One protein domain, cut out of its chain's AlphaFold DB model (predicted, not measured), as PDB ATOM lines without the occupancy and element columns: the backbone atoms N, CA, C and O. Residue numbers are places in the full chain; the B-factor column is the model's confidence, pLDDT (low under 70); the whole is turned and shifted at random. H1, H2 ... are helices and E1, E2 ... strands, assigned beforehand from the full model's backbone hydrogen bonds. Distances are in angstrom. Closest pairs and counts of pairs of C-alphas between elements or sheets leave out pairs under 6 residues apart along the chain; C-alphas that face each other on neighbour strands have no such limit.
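AT A GLANCE: This is residues 2 to 114 of the 173 residues of the protein "GST N-terminal domain-containing protein" of Gossypium tomentosum (UniProt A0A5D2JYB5). A small four-stranded sheet, E2 E1 E3 E4, has helix H2 packed on it, with H4 side by side with H2 and only grazing the sheet, while the long helix H1 runs about perpendicular to H2 past its end and sticks out as an arm with its residues 2 to 10. Tiny helix H3 lies in the loops between E2 and E3, far from the other helices. The printed part has 113 residues, in the order H1 E1 H2 E2 H3 E3 E4 H4; the sheet is mixed and the class is mixed, helices and strands. The whole is compact, with a radius of gyration of the C-alphas of 14.8 A, and spans 46 by 32 by 23 A, the arm adding to the length.

HOW THE PARTS SIT: H1, residues 2 to 24, touches H2, residues 39 to 50, about perpendicular at 85 degrees, with its residues 11 to 15 alone; the closest C-alphas are those of Arg 15 and Lys 49, 6.9 A apart. H1 is not on the sheet. E1, residues 31 to 34, and E2, residues 56 to 59, are parallel neighbours, with N 32 and O 56 2.8 A apart, within hydrogen-bond range. E1, H2 and E2 form a strand-helix-strand unit, two parallel neighbour strands with a helix between, and its crossover is right-handed. H2 is on the sheet, over E2 and E1, at a height over the sheet of 9.7 A, on a local plane fitted to only just enough C-alphas, 6. On the local plane it runs along the strands, but only just, at 27 degrees to E1. H3, residues 70 to 73, is not on the sheet and touches no helix. E3, residues 83 to 86, is antiparallel to E1, with N 33 and O 83 2.8 A apart. E3 and E4, residues 89 to 92, form a hairpin, with N 84 and O 91 2.9 A apart. H4, residues 94 to 104, only grazes the sheet, with its residues 94 to 101. H4 touches H2 at a shallow tilt of 19 degrees, the same way; their closest C-alphas, of Ser 94 and Pro 40, are 5.8 A apart. In H1, H2 and H4 every O i to N i+4 pair is within hydrogen-bond range; H3 is too short for such a pair.

IN THESE COORDINATES: H1 begins at C-alpha 2 (59.390, -16.743, 107.933) and is 33.1 A long. E1 measures 9.4 A, H2 16.3 A, E2 9.6 A and H3 4.9 A. E3 and E4 measure 10.3 A each, and H4, 15.1 A, ends at C-alpha 104 (45.614, -9.401, 76.743).

THE WHOLE: The C-alphas of Leu 2 and Pro 70 are the two farthest apart, 49.9 A. The printed part has no cut and no long link. Its mean pLDDT is 92.5, and no printed residue is under 70.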
ATOM      1  N   LEU A   2      60.299 -17.892 108.139       71.94
ATOM      2  CA  LEU A   2      59.390 -16.743 107.933       71.94
ATOM      3  C   LEU A   2      59.379 -16.200 106.490       71.94
ATOM      4  O   LEU A   2      58.307 -16.029 105.922       71.94
ATOM      5  N   VAL A   3      60.551 -16.010 105.872       81.88
ATOM      6  CA  VAL A   3      60.678 -15.422 104.518       81.88
ATOM      7  C   VAL A   3      59.905 -16.216 103.457       81.88
ATOM      8  O   VAL A   3      59.189 -15.640 102.644       81.88
ATOM      9  N   ALA A   4      59.975 -17.550 103.503       81.56
ATOM     10  CA  ALA A   4      59.238 -18.411 102.579       81.56
ATOM     11  C   ALA A   4      57.715 -18.309 102.775       81.56
ATOM     12  O   ALA A   4      56.969 -18.285 101.799       81.56
ATOM     13  N   LYS A   5      57.242 -18.200 104.026       86.44
ATOM     14  CA  LYS A   5      55.812 -18.018 104.329       86.44
ATOM     15  C   LYS A   5      55.297 -16.659 103.845       86.44
ATOM     16  O   LYS A   5      54.186 -16.594 103.327       86.44
ATOM     17  N   GLU A   6      56.093 -15.598 103.988       88.06
ATOM     18  CA  GLU A   6      55.778 -14.254 103.478       88.06
ATOM     19  C   GLU A   6      55.701 -14.253 101.946       88.06
ATOM     20  O   GLU A   6      54.739 -13.768 101.355       88.06
ATOM     21  N   MET A   7      56.680 -14.884 101.292       81.56
ATOM     22  CA  MET A   7      56.733 -14.993  99.836       81.56
ATOM     23  C   MET A   7      55.525 -15.760  99.283       81.56
ATOM     24  O   MET A   7      54.907 -15.318  98.316       81.56
ATOM     25  N   ILE A   8      55.143 -16.872  99.920       85.06
ATOM     26  CA  ILE A   8      53.948 -17.637  99.543       85.06
ATOM     27  C   ILE A   8      52.685 -16.789  99.728       85.06
ATOM     28  O   ILE A   8      51.867 -16.743  98.811       85.06
ATOM     29  N   ARG A   9      52.538 -16.079 100.856       87.31
ATOM     30  CA  ARG A   9      51.406 -15.162 101.079       87.31
ATOM     31  C   ARG A   9      51.310 -14.104  99.980       87.31
ATOM     32  O   ARG A   9      50.238 -13.932  99.411       87.31
ATOM     33  N   ASN A  10      52.425 -13.475  99.616       83.94
ATOM     34  CA  ASN A  10      52.461 -12.459  98.561       83.94
ATOM     35  C   ASN A  10      52.085 -13.027  97.185       83.94
ATOM     36  O   ASN A  10      51.381 -12.374  96.417       83.94
ATOM     37  N   ILE A  11      52.515 -14.254  96.874       80.81
ATOM     38  CA  ILE A  11      52.127 -14.945  95.636       80.81
ATOM     39  C   ILE A  11      50.624 -15.245  95.633       80.81
ATOM     40  O   ILE A  11      49.970 -15.038  94.614       80.81
ATOM     41  N   LEU A  12      50.068 -15.725  96.747       85.38
ATOM     42  CA  LEU A  12      48.636 -16.014  96.857       85.38
ATOM     43  C   LEU A  12      47.792 -14.738  96.747       85.38
ATOM     44  O   LEU A  12      46.840 -14.720  95.978       85.38
ATOM     45  N   ALA A  13      48.185 -13.655  97.419       85.00
ATOM     46  CA  ALA A  13      47.491 -12.371  97.329       85.00
ATOM     47  C   ALA A  13      47.498 -11.810  95.896       85.00
ATOM     48  O   ALA A  13      46.458 -11.403  95.382       85.00
ATOM     49  N   LYS A  14      48.648 -11.863  95.205       79.25
ATOM     50  CA  LYS A  14      48.735 -11.475  93.787       79.25
ATOM     51  C   LYS A  14      47.863 -12.344  92.883       79.25
ATOM     52  O   LYS A  14      47.316 -11.840  91.908       79.25
ATOM     53  N   ARG A  15      47.728 -13.637  93.196       83.06
ATOM     54  CA  ARG A  15      46.863 -14.542  92.432       83.06
ATOM     55  C   ARG A  15      45.401 -14.155  92.530       83.06
ATOM     56  O   ARG A  15      44.750 -14.083  91.498       83.06
ATOM     57  N   GLU A  16      44.905 -13.905  93.734       85.81
ATOM     58  CA  GLU A  16      43.506 -13.514  93.913       85.81
ATOM     59  C   GLU A  16      43.225 -12.148  93.272       85.81
ATOM     60  O   GLU A  16      42.261 -12.021  92.522       85.81
ATOM     61  N   ALA A  17      44.134 -11.176  93.413       84.44
ATOM     62  CA  ALA A  17      44.010  -9.879  92.744       84.44
ATOM     63  C   ALA A  17      43.964  -9.990  91.204       84.44
ATOM     64  O   ALA A  17      43.175  -9.301  90.558       84.44
ATOM     65  N   GLY A  18      44.780 -10.869  90.609       82.75
ATOM     66  CA  GLY A  18      44.761 -11.126  89.164       82.75
ATOM     67  C   GLY A  18      43.442 -11.746  88.691       82.75
ATOM     68  O   GLY A  18      42.865 -11.293  87.701       82.75
ATOM     69  N   LYS A  19      42.908 -12.714  89.445       83.75
ATOM     70  CA  LYS A  19      41.614 -13.344  89.142       83.75
ATOM     71  C   LYS A  19      40.466 -12.349  89.242       83.75
ATOM     72  O   LYS A  19      39.594 -12.333  88.379       83.75
ATOM     73  N   GLU A  20      40.469 -11.500  90.268       83.81
ATOM     74  CA  GLU A  20      39.477 -10.436  90.411       83.81
ATOM     75  C   GLU A  20      39.546  -9.446  89.250       83.81
ATOM     76  O   GLU A  20      38.510  -9.090  88.690       83.81
ATOM     77  N   ALA A  21      40.750  -9.022  88.851       83.88
ATOM     78  CA  ALA A  21      40.933  -8.127  87.713       83.88
ATOM     79  C   ALA A  21      40.380  -8.742  86.419       83.88
ATOM     80  O   ALA A  21      39.689  -8.061  85.663       83.88
ATOM     81  N   GLN A  22      40.621 -10.037  86.194       85.12
ATOM     82  CA  GLN A  22      40.062 -10.777  85.062       85.12
ATOM     83  C   GLN A  22      38.535 -10.909  85.138       85.12
ATOM     84  O   GLN A  22      37.854 -10.751  84.127       85.12
ATOM     85  N   SER A  23      37.984 -11.155  86.328       81.56
ATOM     86  CA  SER A  23      36.536 -11.223  86.534       81.56
ATOM     87  C   SER A  23      35.858  -9.878  86.258       81.56
ATOM     88  O   SER A  23      34.776  -9.855  85.676       81.56
ATOM     89  N   ARG A  24      36.479  -8.757  86.651       82.75
ATOM     90  CA  ARG A  24      35.930  -7.400  86.458       82.75
ATOM     91  C   ARG A  24      35.858  -6.991  84.989       82.75
ATOM     92  O   ARG A  24      34.959  -6.246  84.621       82.75
ATOM     93  N   THR A  25      36.772  -7.473  84.148       80.81
ATOM     94  CA  THR A  25      36.744  -7.200  82.701       80.81
ATOM     95  C   THR A  25      35.822  -8.139  81.922       80.81
ATOM     96  O   THR A  25      35.716  -8.004  80.706       80.81
ATOM     97  N   GLY A  26      35.164  -9.098  82.591       77.69
ATOM     98  CA  GLY A  26      34.279 -10.075  81.952       77.69
ATOM     99  C   GLY A  26      35.004 -11.046  81.016       77.69
ATOM    100  O   GLY A  26      34.367 -11.687  80.179       77.69
ATOM    101  N   LYS A  27      36.336 -11.149  81.115       79.94
ATOM    102  CA  LYS A  27      37.124 -11.970  80.199       79.94
ATOM    103  C   LYS A  27      36.938 -13.454  80.508       79.94
ATOM    104  O   LYS A  27      37.041 -13.880  81.660       79.94
ATOM    105  N   THR A  28      36.706 -14.251  79.468       86.50
ATOM    106  CA  THR A  28      36.566 -15.702  79.595       86.50
ATOM    107  C   THR A  28      37.830 -16.350  80.145       86.50
ATOM    108  O   THR A  28      38.940 -15.831  80.036       86.50
ATOM    109  N   LYS A  29      37.651 -17.512  80.773       93.19
ATOM    110  CA  LYS A  29      38.747 -18.325  81.289       93.19
ATOM    111  C   LYS A  29      39.405 -19.087  80.130       93.19
ATOM    112  O   LYS A  29      38.790 -20.042  79.643       93.19
ATOM    113  N   PRO A  30      40.629 -18.736  79.691       96.00
ATOM    114  CA  PRO A  30      41.297 -19.451  78.614       96.00
ATOM    115  C   PRO A  30      41.540 -20.911  78.999       96.00
ATOM    116  O   PRO A  30      41.854 -21.242  80.147       96.00
ATOM    117  N   GLN A  31      41.425 -21.801  78.022       97.94
ATOM    118  CA  GLN A  31      41.802 -23.201  78.145       97.94
ATOM    119  C   GLN A  31      43.250 -23.362  77.692       97.94
ATOM    120  O   GLN A  31      43.577 -23.041  76.555       97.94
ATOM    121  N   VAL A  32      44.112 -23.866  78.570       98.19
ATOM    122  CA  VAL A  32      45.526 -24.130  78.285       98.19
ATOM    123  C   VAL A  32      45.702 -25.629  78.094       98.19
ATOM    124  O   VAL A  32      45.628 -26.390  79.058       98.19
ATOM    125  N   PHE A  33      45.937 -26.049  76.858       98.31
ATOM    126  CA  PHE A  33      46.237 -27.429  76.499       98.31
ATOM    127  C   PHE A  33      47.726 -27.692  76.703       98.31
ATOM    128  O   PHE A  33      48.575 -27.076  76.051       98.31
ATOM    129  N   ALA A  34      48.045 -28.578  77.641       97.62
ATOM    130  CA  ALA A  34      49.398 -28.733  78.147       97.62
ATOM    131  C   ALA A  34      49.685 -30.148  78.657       97.62
ATOM    132  O   ALA A  34      48.810 -30.849  79.163       97.62
ATOM    133  N   ASP A  35      50.965 -30.511  78.617       96.94
ATOM    134  CA  ASP A  35      51.523 -31.608  79.403       96.94
ATOM    135  C   ASP A  35      52.694 -31.069  80.217       96.94
ATOM    136  O   ASP A  35      53.660 -30.534  79.660       96.94
ATOM    137  N   ARG A  36      52.633 -31.222  81.542       95.00
ATOM    138  CA  ARG A  36      53.675 -30.751  82.463       95.00
ATOM    139  C   ARG A  36      55.021 -31.449  82.255       95.00
ATOM    140  O   ARG A  36      56.035 -30.925  82.722       95.00
ATOM    141  N   MET A  37      55.066 -32.569  81.530       90.75
ATOM    142  CA  MET A  37      56.314 -33.188  81.077       90.75
ATOM    143  C   MET A  37      57.103 -32.273  80.134       90.75
ATOM    144  O   MET A  37      58.334 -32.248  80.183       90.75
ATOM    145  N   THR A  38      56.417 -31.450  79.338       90.19
ATOM    146  CA  THR A  38      57.062 -30.563  78.362       90.19
ATOM    147  C   THR A  38      57.505 -29.237  79.006       90.19
ATOM    148  O   THR A  38      56.694 -28.560  79.649       90.19
ATOM    149  N   PRO A  39      58.778 -28.820  78.844       92.06
ATOM    150  CA  PRO A  39      59.254 -27.514  79.305       92.06
ATOM    151  C   PRO A  39      58.415 -26.306  78.847       92.06
ATOM    152  O   PRO A  39      58.057 -25.500  79.712       92.06
ATOM    153  N   PRO A  40      58.029 -26.168  77.560       94.12
ATOM    154  CA  PRO A  40      57.281 -24.994  77.108       94.12
ATOM    155  C   PRO A  40      55.876 -24.906  77.724       94.12
ATOM    156  O   PRO A  40      55.420 -23.812  78.054       94.12
ATOM    157  N   SER A  41      55.209 -26.038  77.987       96.38
ATOM    158  CA  SER A  41      53.924 -26.027  78.703       96.38
ATOM    159  C   SER A  41      54.072 -25.550  80.146       96.38
ATOM    160  O   SER A  41      53.232 -24.795  80.641       96.38
ATOM    161  N   ARG A  42      55.151 -25.953  80.835       96.44
ATOM    162  CA  ARG A  42      55.420 -25.477  82.200       96.44
ATOM    163  C   ARG A  42      55.622 -23.967  82.234       96.44
ATOM    164  O   ARG A  42      55.122 -23.344  83.162       96.44
ATOM    165  N   ALA A  43      56.294 -23.388  81.239       96.19
ATOM    166  CA  ALA A  43      56.490 -21.941  81.160       96.19
ATOM    167  C   ALA A  43      55.149 -21.184  81.142       96.19
ATOM    168  O   ALA A  43      54.949 -20.289  81.959       96.19
ATOM    169  N   VAL A  44      54.199 -21.609  80.301       97.81
ATOM    170  CA  VAL A  44      52.852 -21.009  80.226       97.81
ATOM    171  C   VAL A  44      52.080 -21.186  81.539       97.81
ATOM    172  O   VAL A  44      51.553 -20.220  82.087       97.81
ATOM    173  N   ILE A  45      52.067 -22.399  82.104       97.38
ATOM    174  CA  ILE A  45      51.393 -22.699  83.382       97.38
ATOM    175  C   ILE A  45      51.952 -21.842  84.525       97.38
ATOM    176  O   ILE A  45      51.195 -21.328  85.353       97.38
ATOM    177  N   ILE A  46      53.281 -21.709  84.599       96.25
ATOM    178  CA  ILE A  46      53.961 -20.888  85.605       96.25
ATOM    179  C   ILE A  46      53.599 -19.421  85.400       96.25
ATOM    180  O   ILE A  46      53.240 -18.764  86.375       96.25
ATOM    181  N   PHE A  47      53.625 -18.928  84.162       96.62
ATOM    182  CA  PHE A  47      53.284 -17.545  83.852       96.62
ATOM    183  C   PHE A  47      51.866 -17.191  84.309       96.62
ATOM    184  O   PHE A  47      51.686 -16.209  85.030       96.62
ATOM    185  N   CYS A  48      50.875 -18.032  83.991       95.56
ATOM    186  CA  CYS A  48      49.508 -17.824  84.464       95.56
ATOM    187  C   CYS A  48      49.434 -17.819  85.998       95.56
ATOM    188  O   CYS A  48      48.819 -16.941  86.597       95.56
ATOM    189  N   LYS A  49      50.116 -18.765  86.658       93.31
ATOM    190  CA  LYS A  49      50.142 -18.868  88.126       93.31
ATOM    191  C   LYS A  49      50.833 -17.689  88.809       93.31
ATOM    192  O   LYS A  49      50.450 -17.353  89.926       93.31
ATOM    193  N   VAL A  50      51.883 -17.127  88.219       92.56
ATOM    194  CA  VAL A  50      52.632 -15.996  88.792       92.56
ATOM    195  C   VAL A  50      51.845 -14.700  88.644       92.56
ATOM    196  O   VAL A  50      51.854 -13.883  89.560       92.56
ATOM    197  N   ASN A  51      51.126 -14.546  87.534       92.56
ATOM    198  CA  ASN A  51      50.360 -13.340  87.232       92.56
ATOM    199  C   ASN A  51      48.888 -13.406  87.659       92.56
ATOM    200  O   ASN A  51      48.130 -12.492  87.363       92.56
ATOM    201  N   GLY A  52      48.469 -14.474  88.345       92.62
ATOM    202  CA  GLY A  52      47.093 -14.601  88.826       92.62
ATOM    203  C   GLY A  52      46.047 -14.724  87.723       92.62
ATOM    204  O   GLY A  52      44.886 -14.435  87.968       92.62
ATOM    205  N   ILE A  53      46.443 -15.161  86.529       94.62
ATOM    206  CA  ILE A  53      45.509 -15.406  85.432       94.62
ATOM    207  C   ILE A  53      44.688 -16.643  85.797       94.62
ATOM    208  O   ILE A  53      45.259 -17.694  86.103       94.62
ATOM    209  N   ASP A  54      43.363 -16.532  85.761       95.12
ATOM    210  CA  ASP A  54      42.470 -17.676  85.868       95.12
ATOM    211  C   ASP A  54      42.391 -18.401  84.522       95.12
ATOM    212  O   ASP A  54      42.034 -17.810  83.504       95.12
ATOM    213  N   TYR A  55      42.724 -19.692  84.504       95.81
ATOM    214  CA  TYR A  55      42.746 -20.525  83.297       95.81
ATOM    215  C   TYR A  55      42.346 -21.966  83.609       95.81
ATOM    216  O   TYR A  55      42.475 -22.443  84.740       95.81
ATOM    217  N   THR A  56      41.844 -22.672  82.601       97.56
ATOM    218  CA  THR A  56      41.511 -24.095  82.695       97.56
ATOM    219  C   THR A  56      42.639 -24.907  82.078       97.56
ATOM    220  O   THR A  56      42.843 -24.862  80.870       97.56
ATOM    221  N   GLU A  57      43.377 -25.664  82.887       96.81
ATOM    222  CA  GLU A  57      44.402 -26.585  82.383       96.81
ATOM    223  C   GLU A  57      43.729 -27.832  81.780       96.81
ATOM    224  O   GLU A  57      43.061 -28.595  82.478       96.81
ATOM    225  N   ARG A  58      43.900 -28.044  80.474       97.56
ATOM    226  CA  ARG A  58      43.493 -29.254  79.754       97.56
ATOM    227  C   ARG A  58      44.724 -30.128  79.554       97.56
ATOM    228  O   ARG A  58      45.612 -29.793  78.773       97.56
ATOM    229  N   LYS A  59      44.786 -31.246  80.278       97.50
ATOM    230  CA  LYS A  59      45.883 -32.203  80.121       97.50
ATOM    231  C   LYS A  59      45.788 -32.866  78.745       97.50
ATOM    232  O   LYS A  59      44.740 -33.413  78.419       97.50
ATOM    233  N   VAL A  60      46.881 -32.838  77.986       97.31
ATOM    234  CA  VAL A  60      47.050 -33.592  76.734       97.31
ATOM    235  C   VAL A  60      48.222 -34.539  76.927       97.31
ATOM    236  O   VAL A  60      49.365 -34.104  76.932       97.31
ATOM    237  N   ASP A  61      47.957 -35.823  77.131       95.88
ATOM    238  CA  ASP A  61      48.979 -36.791  77.510       95.88
ATOM    239  C   ASP A  61      49.911 -37.122  76.330       95.88
ATOM    240  O   ASP A  61      49.539 -37.794  75.357       95.88
ATOM    241  N   ILE A  62      51.162 -36.656  76.413       93.88
ATOM    242  CA  ILE A  62      52.155 -36.903  75.358       93.88
ATOM    243  C   ILE A  62      52.587 -38.366  75.303       93.88
ATOM    244  O   ILE A  62      52.928 -38.853  74.224       93.88
ATOM    245  N   SER A  63      52.540 -39.083  76.431       90.62
ATOM    246  CA  SER A  63      52.932 -40.494  76.491       90.62
ATOM    247  C   SER A  63      51.944 -41.378  75.731       90.62
ATOM    248  O   SER A  63      52.339 -42.365  75.109       90.62
ATOM    249  N   LYS A  64      50.673 -40.961  75.696       94.44
ATOM    250  CA  LYS A  64      49.596 -41.586  74.920       94.44
ATOM    251  C   LYS A  64      49.433 -41.011  73.514       94.44
ATOM    252  O   LYS A  64      48.554 -41.451  72.783       94.44
ATOM    253  N   ARG A  65      50.280 -40.051  73.120       93.94
ATOM    254  CA  ARG A  65      50.227 -39.373  71.814       93.94
ATOM    255  C   ARG A  65      48.904 -38.641  71.543       93.94
ATOM    256  O   ARG A  65      48.521 -38.478  70.389       93.94
ATOM    257  N   GLU A  66      48.230 -38.142  72.581       96.75
ATOM    258  CA  GLU A  66      46.942 -37.437  72.437       96.75
ATOM    259  C   GLU A  66      47.059 -36.161  71.579       96.75
ATOM    260  O   GLU A  66      46.143 -35.817  70.835       96.75
ATOM    261  N   HIS A  67      48.229 -35.514  71.597       96.31
ATOM    262  CA  HIS A  67      48.560 -34.361  70.752       96.31
ATOM    263  C   HIS A  67      48.590 -34.681  69.246       96.31
ATOM    264  O   HIS A  67      48.536 -33.766  68.433       96.31
ATOM    265  N   LEU A  68      48.660 -35.955  68.845       97.06
ATOM    266  CA  LEU A  68      48.650 -36.348  67.430       97.06
ATOM    267  C   LEU A  68      47.239 -36.606  66.881       97.06
ATOM    268  O   LEU A  68      47.090 -36.849  65.678       97.06
ATOM    269  N   THR A  69      46.220 -36.574  67.743       97.12
ATOM    270  CA  THR A  69      44.831 -36.853  67.363       97.12
ATOM    271  C   THR A  69      44.273 -35.780  66.419       97.12
ATOM    272  O   THR A  69      44.662 -34.613  66.516       97.12
ATOM    273  N   PRO A  70      43.322 -36.131  65.531       97.00
ATOM    274  CA  PRO A  70      42.632 -35.147  64.696       97.00
ATOM    275  C   PRO A  70      41.938 -34.061  65.528       97.00
ATOM    276  O   PRO A  70      42.042 -32.886  65.209       97.00
ATOM    277  N   ALA A  71      41.331 -34.440  66.659       95.12
ATOM    278  CA  ALA A  71      40.674 -33.500  67.566       95.12
ATOM    279  C   ALA A  71      41.628 -32.419  68.108       95.12
ATOM    280  O   ALA A  71      41.230 -31.266  68.252       95.12
ATOM    281  N   PHE A  72      42.889 -32.766  68.390       97.12
ATOM    282  CA  PHE A  72      43.884 -31.779  68.809       97.12
ATOM    283  C   PHE A  72      44.442 -30.963  67.634       97.12
ATOM    284  O   PHE A  72      44.774 -29.792  67.811       97.12
ATOM    285  N   ALA A  73      44.503 -31.542  66.432       96.94
ATOM    286  CA  ALA A  73      44.933 -30.833  65.225       96.94
ATOM    287  C   ALA A  73      44.029 -29.630  64.899       96.94
ATOM    288  O   ALA A  73      44.523 -28.605  64.438       96.94
ATOM    289  N   GLU A  74      42.738 -29.714  65.239       96.31
ATOM    290  CA  GLU A  74      41.792 -28.590  65.153       96.31
ATOM    291  C   GLU A  74      42.150 -27.414  66.077       96.31
ATOM    292  O   GLU A  74      41.670 -26.296  65.884       96.31
ATOM    293  N   ILE A  75      42.948 -27.649  67.122       96.81
ATOM    294  CA  ILE A  75      43.422 -26.621  68.058       96.81
ATOM    295  C   ILE A  75      44.798 -26.117  67.626       96.81
ATOM    296  O   ILE A  75      45.017 -24.908  67.552       96.81
ATOM    297  N   ASN A  76      45.718 -27.043  67.352       97.31
ATOM    298  CA  ASN A  76      47.052 -26.750  66.855       97.31
ATOM    299  C   ASN A  76      47.389 -27.672  65.668       97.31
ATOM    300  O   ASN A  76      47.714 -28.844  65.895       97.31
ATOM    301  N   PRO A  77      47.415 -27.159  64.424       96.50
ATOM    302  CA  PRO A  77      47.719 -27.965  63.242       96.50
ATOM    303  C   PRO A  77      49.144 -28.538  63.252       96.50
ATOM    304  O   PRO A  77      49.384 -29.586  62.655       96.50
ATOM    305  N   MET A  78      50.075 -27.925  63.995       96.50
ATOM    306  CA  MET A  78      51.432 -28.449  64.191       96.50
ATOM    307  C   MET A  78      51.482 -29.648  65.145       96.50
ATOM    308  O   MET A  78      52.531 -30.277  65.269       96.50
ATOM    309  N   LYS A  79      50.369 -29.982  65.819       96.56
ATOM    310  CA  LYS A  79      50.248 -31.120  66.748       96.56
ATOM    311  C   LYS A  79      51.281 -31.078  67.879       96.56
ATOM    312  O   LYS A  79      51.798 -32.103  68.306       96.56
ATOM    313  N   GLN A  80      51.596 -29.881  68.365       94.88
ATOM    314  CA  GLN A  80      52.568 -29.651  69.436       94.88
ATOM    315  C   GLN A  80      51.917 -28.977  70.646       94.88
ATOM    316  O   GLN A  80      50.839 -28.388  70.556       94.88
ATOM    317  N   LEU A  81      52.584 -29.066  71.794       95.88
ATOM    318  CA  LEU A  81      52.176 -28.400  73.028       95.88
ATOM    319  C   LEU A  81      53.176 -27.295  73.388       95.88
ATOM    320  O   LEU A  81      54.370 -27.456  73.125       95.88
ATOM    321  N   PRO A  82      52.738 -26.223  74.067       97.75
ATOM    322  CA  PRO A  82      51.368 -25.933  74.498       97.75
ATOM    323  C   PRO A  82      50.501 -25.294  73.400       97.75
ATOM    324  O   PRO A  82      51.008 -24.784  72.402       97.75
ATOM    325  N   ALA A  83      49.189 -25.269  73.642       98.25
ATOM    326  CA  ALA A  83      48.223 -24.466  72.893       98.25
ATOM    327  C   ALA A  83      47.203 -23.824  73.847       98.25
ATOM    328  O   ALA A  83      46.993 -24.307  74.962       98.25
ATOM    329  N   ILE A  84      46.559 -22.743  73.420       97.88
ATOM    330  CA  ILE A  84      45.512 -22.043  74.177       97.88
ATOM    331  C   ILE A  84      44.284 -21.834  73.301       97.88
ATOM    332  O   ILE A  84      44.393 -21.556  72.107       97.88
ATOM    333  N   VAL A  85      43.120 -21.928  73.939       97.88
ATOM    334  CA  VAL A  85      41.836 -21.496  73.395       97.88
ATOM    335  C   VAL A  85      41.228 -20.457  74.334       97.88
ATOM    336  O   VAL A  85      40.925 -20.779  75.482       97.88
ATOM    337  N   ASP A  86      41.044 -19.226  73.861       95.88
ATOM    338  CA  ASP A  86      40.299 -18.173  74.564       95.88
ATOM    339  C   ASP A  86      39.067 -17.777  73.737       95.88
ATOM    340  O   ASP A  86      39.173 -17.106  72.708       95.88
ATOM    341  N   GLY A  87      37.893 -18.274  74.132       93.44
ATOM    342  CA  GLY A  87      36.682 -18.193  73.313       93.44
ATOM    343  C   GLY A  87      36.883 -18.861  71.948       93.44
ATOM    344  O   GLY A  87      37.172 -20.054  71.870       93.44
ATOM    345  N   ASN A  88      36.758 -18.077  70.875       93.75
ATOM    346  CA  ASN A  88      36.973 -18.535  69.496       93.75
ATOM    347  C   ASN A  88      38.436 -18.407  69.034       93.75
ATOM    348  O   ASN A  88      38.783 -18.876  67.950       93.75
ATOM    349  N   PHE A  89      39.295 -17.765  69.828       95.69
ATOM    350  CA  PHE A  89      40.692 -17.551  69.482       95.69
ATOM    351  C   PHE A  89      41.535 -18.766  69.870       95.69
ATOM    352  O   PHE A  89      41.591 -19.149  71.039       95.69
ATOM    353  N   LYS A  90      42.208 -19.362  68.884       97.38
ATOM    354  CA  LYS A  90      43.139 -20.480  69.059       97.38
ATOM    355  C   LYS A  90      44.551 -19.989  68.779       97.38
ATOM    356  O   LYS A  90      44.787 -19.356  67.751       97.38
ATOM    357  N   LEU A  91      45.487 -20.291  69.671       97.94
ATOM    358  CA  LEU A  91      46.884 -19.896  69.527       97.94
ATOM    359  C   LEU A  91      47.811 -21.033  69.957       97.94
ATOM    360  O   LEU A  91      47.624 -21.654  71.004       97.94
ATOM    361  N   PHE A  92      48.832 -21.279  69.146       96.12
ATOM    362  CA  PHE A  92      49.947 -22.174  69.442       96.12
ATOM    363  C   PHE A  92      51.264 -21.380  69.410       96.12
ATOM    364  O   PHE A  92      51.248 -20.184  69.134       96.12
ATOM    365  N   GLU A  93      52.379 -22.039  69.727       95.62
ATOM    366  CA  GLU A  93      53.695 -21.456  70.053       95.62
ATOM    367  C   GLU A  93      53.806 -20.829  71.444       95.62
ATOM    368  O   GLU A  93      53.218 -19.796  71.752       95.62
ATOM    369  N   SER A  94      54.642 -21.432  72.296       96.06
ATOM    370  CA  SER A  94      54.760 -21.038  73.708       96.06
ATOM    371  C   SER A  94      55.146 -19.571  73.916       96.06
ATOM    372  O   SER A  94      54.583 -18.919  74.792       96.06
ATOM    373  N   HIS A  95      56.055 -19.021  73.106       96.44
ATOM    374  CA  HIS A  95      56.449 -17.612  73.201       96.44
ATOM    375  C   HIS A  95      55.326 -16.665  72.773       96.44
ATOM    376  O   HIS A  95      55.059 -15.693  73.478       96.44
ATOM    377  N   SER A  96      54.614 -16.983  71.690       97.50
ATOM    378  CA  SER A  96      53.436 -16.228  71.244       97.50
ATOM    379  C   SER A  96      52.335 -16.237  72.302       97.50
ATOM    380  O   SER A  96      51.736 -15.202  72.585       97.50
ATOM    381  N   ILE A  97      52.117 -17.385  72.948       98.06
ATOM    382  CA  ILE A  97      51.164 -17.541  74.049       98.06
ATOM    383  C   ILE A  97      51.547 -16.658  75.239       98.06
ATOM    384  O   ILE A  97      50.687 -15.977  75.791       98.06
ATOM    385  N   LEU A  98      52.823 -16.631  75.633       97.81
ATOM    386  CA  LEU A  98      53.296 -15.787  76.736       97.81
ATOM    387  C   LEU A  98      53.100 -14.296  76.440       97.81
ATOM    388  O   LEU A  98      52.613 -13.568  77.302       97.81
ATOM    389  N   ILE A  99      53.422 -13.852  75.221       97.62
ATOM    390  CA  ILE A  99      53.196 -12.464  74.790       97.62
ATOM    391  C   ILE A  99      51.700 -12.140  74.805       97.62
ATOM    392  O   ILE A  99      51.297 -11.110  75.338       97.62
ATOM    393  N   TYR A 100      50.863 -13.030  74.268       97.50
ATOM    394  CA  TYR A 100      49.413 -12.863  74.282       97.50
ATOM    395  C   TYR A 100      48.871 -12.724  75.709       97.50
ATOM    396  O   TYR A 100      48.121 -11.793  75.992       97.50
ATOM    397  N   LEU A 101      49.283 -13.606  76.622       96.56
ATOM    398  CA  LEU A 101      48.879 -13.546  78.025       96.56
ATOM    399  C   LEU A 101      49.339 -12.240  78.688       96.56
ATOM    400  O   LEU A 101      48.568 -11.645  79.434       96.56
ATOM    401  N   ALA A 102      50.557 -11.778  78.388       96.56
ATOM    402  CA  ALA A 102      51.097 -10.528  78.918       96.56
ATOM    403  C   ALA A 102      50.332  -9.287  78.435       96.56
ATOM    404  O   ALA A 102      50.116  -8.363  79.213       96.56
ATOM    405  N   CYS A 103      49.908  -9.274  77.171       94.69
ATOM    406  CA  CYS A 103      49.205  -8.140  76.574       94.69
ATOM    407  C   CYS A 103      47.703  -8.134  76.868       94.69
ATOM    408  O   CYS A 103      47.106  -7.074  77.029       94.69
ATOM    409  N   ALA A 104      47.065  -9.305  76.846       93.00
ATOM    410  CA  ALA A 104      45.614  -9.401  76.743       93.00
ATOM    411  C   ALA A 104      44.911  -9.586  78.093       93.00
ATOM    412  O   ALA A 104      43.683  -9.488  78.136       93.00
ATOM    413  N   PHE A 105      45.631  -9.933  79.164       92.94
ATOM    414  CA  PHE A 105      45.027 -10.179  80.475       92.94
ATOM    415  C   PHE A 105      45.241  -8.992  81.414       92.94
ATOM    416  O   PHE A 105      46.372  -8.530  81.576       92.94
ATOM    417  N   PRO A 106      44.169  -8.490  82.050       88.88
ATOM    418  CA  PRO A 106      44.284  -7.394  83.001       88.88
ATOM    419  C   PRO A 106      45.063  -7.841  84.243       88.88
ATOM    420  O   PRO A 106      45.064  -9.013  84.609       88.88
ATOM    421  N   GLY A 107      45.724  -6.892  84.905       87.06
ATOM    422  CA  GLY A 107      46.503  -7.168  86.117       87.06
ATOM    423  C   GLY A 107      47.873  -7.806  85.863       87.06
ATOM    424  O   GLY A 107      48.662  -7.925  86.802       87.06
ATOM    425  N   VAL A 108      48.203  -8.155  84.614       92.38
ATOM    426  CA  VAL A 108      49.569  -8.541  84.251       92.38
ATOM    427  C   VAL A 108      50.447  -7.294  84.203       92.38
ATOM    428  O   VAL A 108      50.101  -6.285  83.593       92.38
ATOM    429  N   ALA A 109      51.583  -7.345  84.893       91.75
ATOM    430  CA  ALA A 109      52.464  -6.193  85.021       91.75
ATOM    431  C   ALA A 109      53.216  -5.889  83.712       91.75
ATOM    432  O   ALA A 109      53.769  -6.793  83.085       91.75
ATOM    433  N   ASP A 110      53.331  -4.600  83.374       92.62
ATOM    434  CA  ASP A 110      53.949  -4.109  82.129       92.62
ATOM    435  C   ASP A 110      55.407  -4.572  81.939       92.62
ATOM    436  O   ASP A 110      55.859  -4.773  80.817       92.62
ATOM    437  N   HIS A 111      56.141  -4.846  83.026       92.50
ATOM    438  CA  HIS A 111      57.534  -5.300  82.938       92.50
ATOM    439  C   HIS A 111      57.715  -6.633  82.189       92.50
ATOM    440  O   HIS A 111      58.818  -6.900  81.713       92.50
ATOM    441  N   TRP A 112      56.671  -7.464  82.077       94.88
ATOM    442  CA  TRP A 112      56.727  -8.702  81.293       94.88
ATOM    443  C   TRP A 112      56.793  -8.440  79.788       94.88
ATOM    444  O   TRP A 112      57.455  -9.188  79.068       94.88
ATOM    445  N   TYR A 113      56.104  -7.401  79.308       96.44
ATOM    446  CA  TYR A 113      56.051  -7.057  77.890       96.44
ATOM    447  C   TYR A 113      55.783  -5.552  77.673       96.44
ATOM    448  O   TYR A 113      54.700  -5.162  77.223       96.44
ATOM    449  N   PRO A 114      56.776  -4.695  77.974       95.88
ATOM    450  CA  PRO A 114      56.603  -3.244  78.038       95.88
ATOM    451  C   PRO A 114      56.237  -2.653  76.680       95.88
ATOM    452  O   PRO A 114      56.636  -3.200  75.655       95.88
TER     453      PRO A 114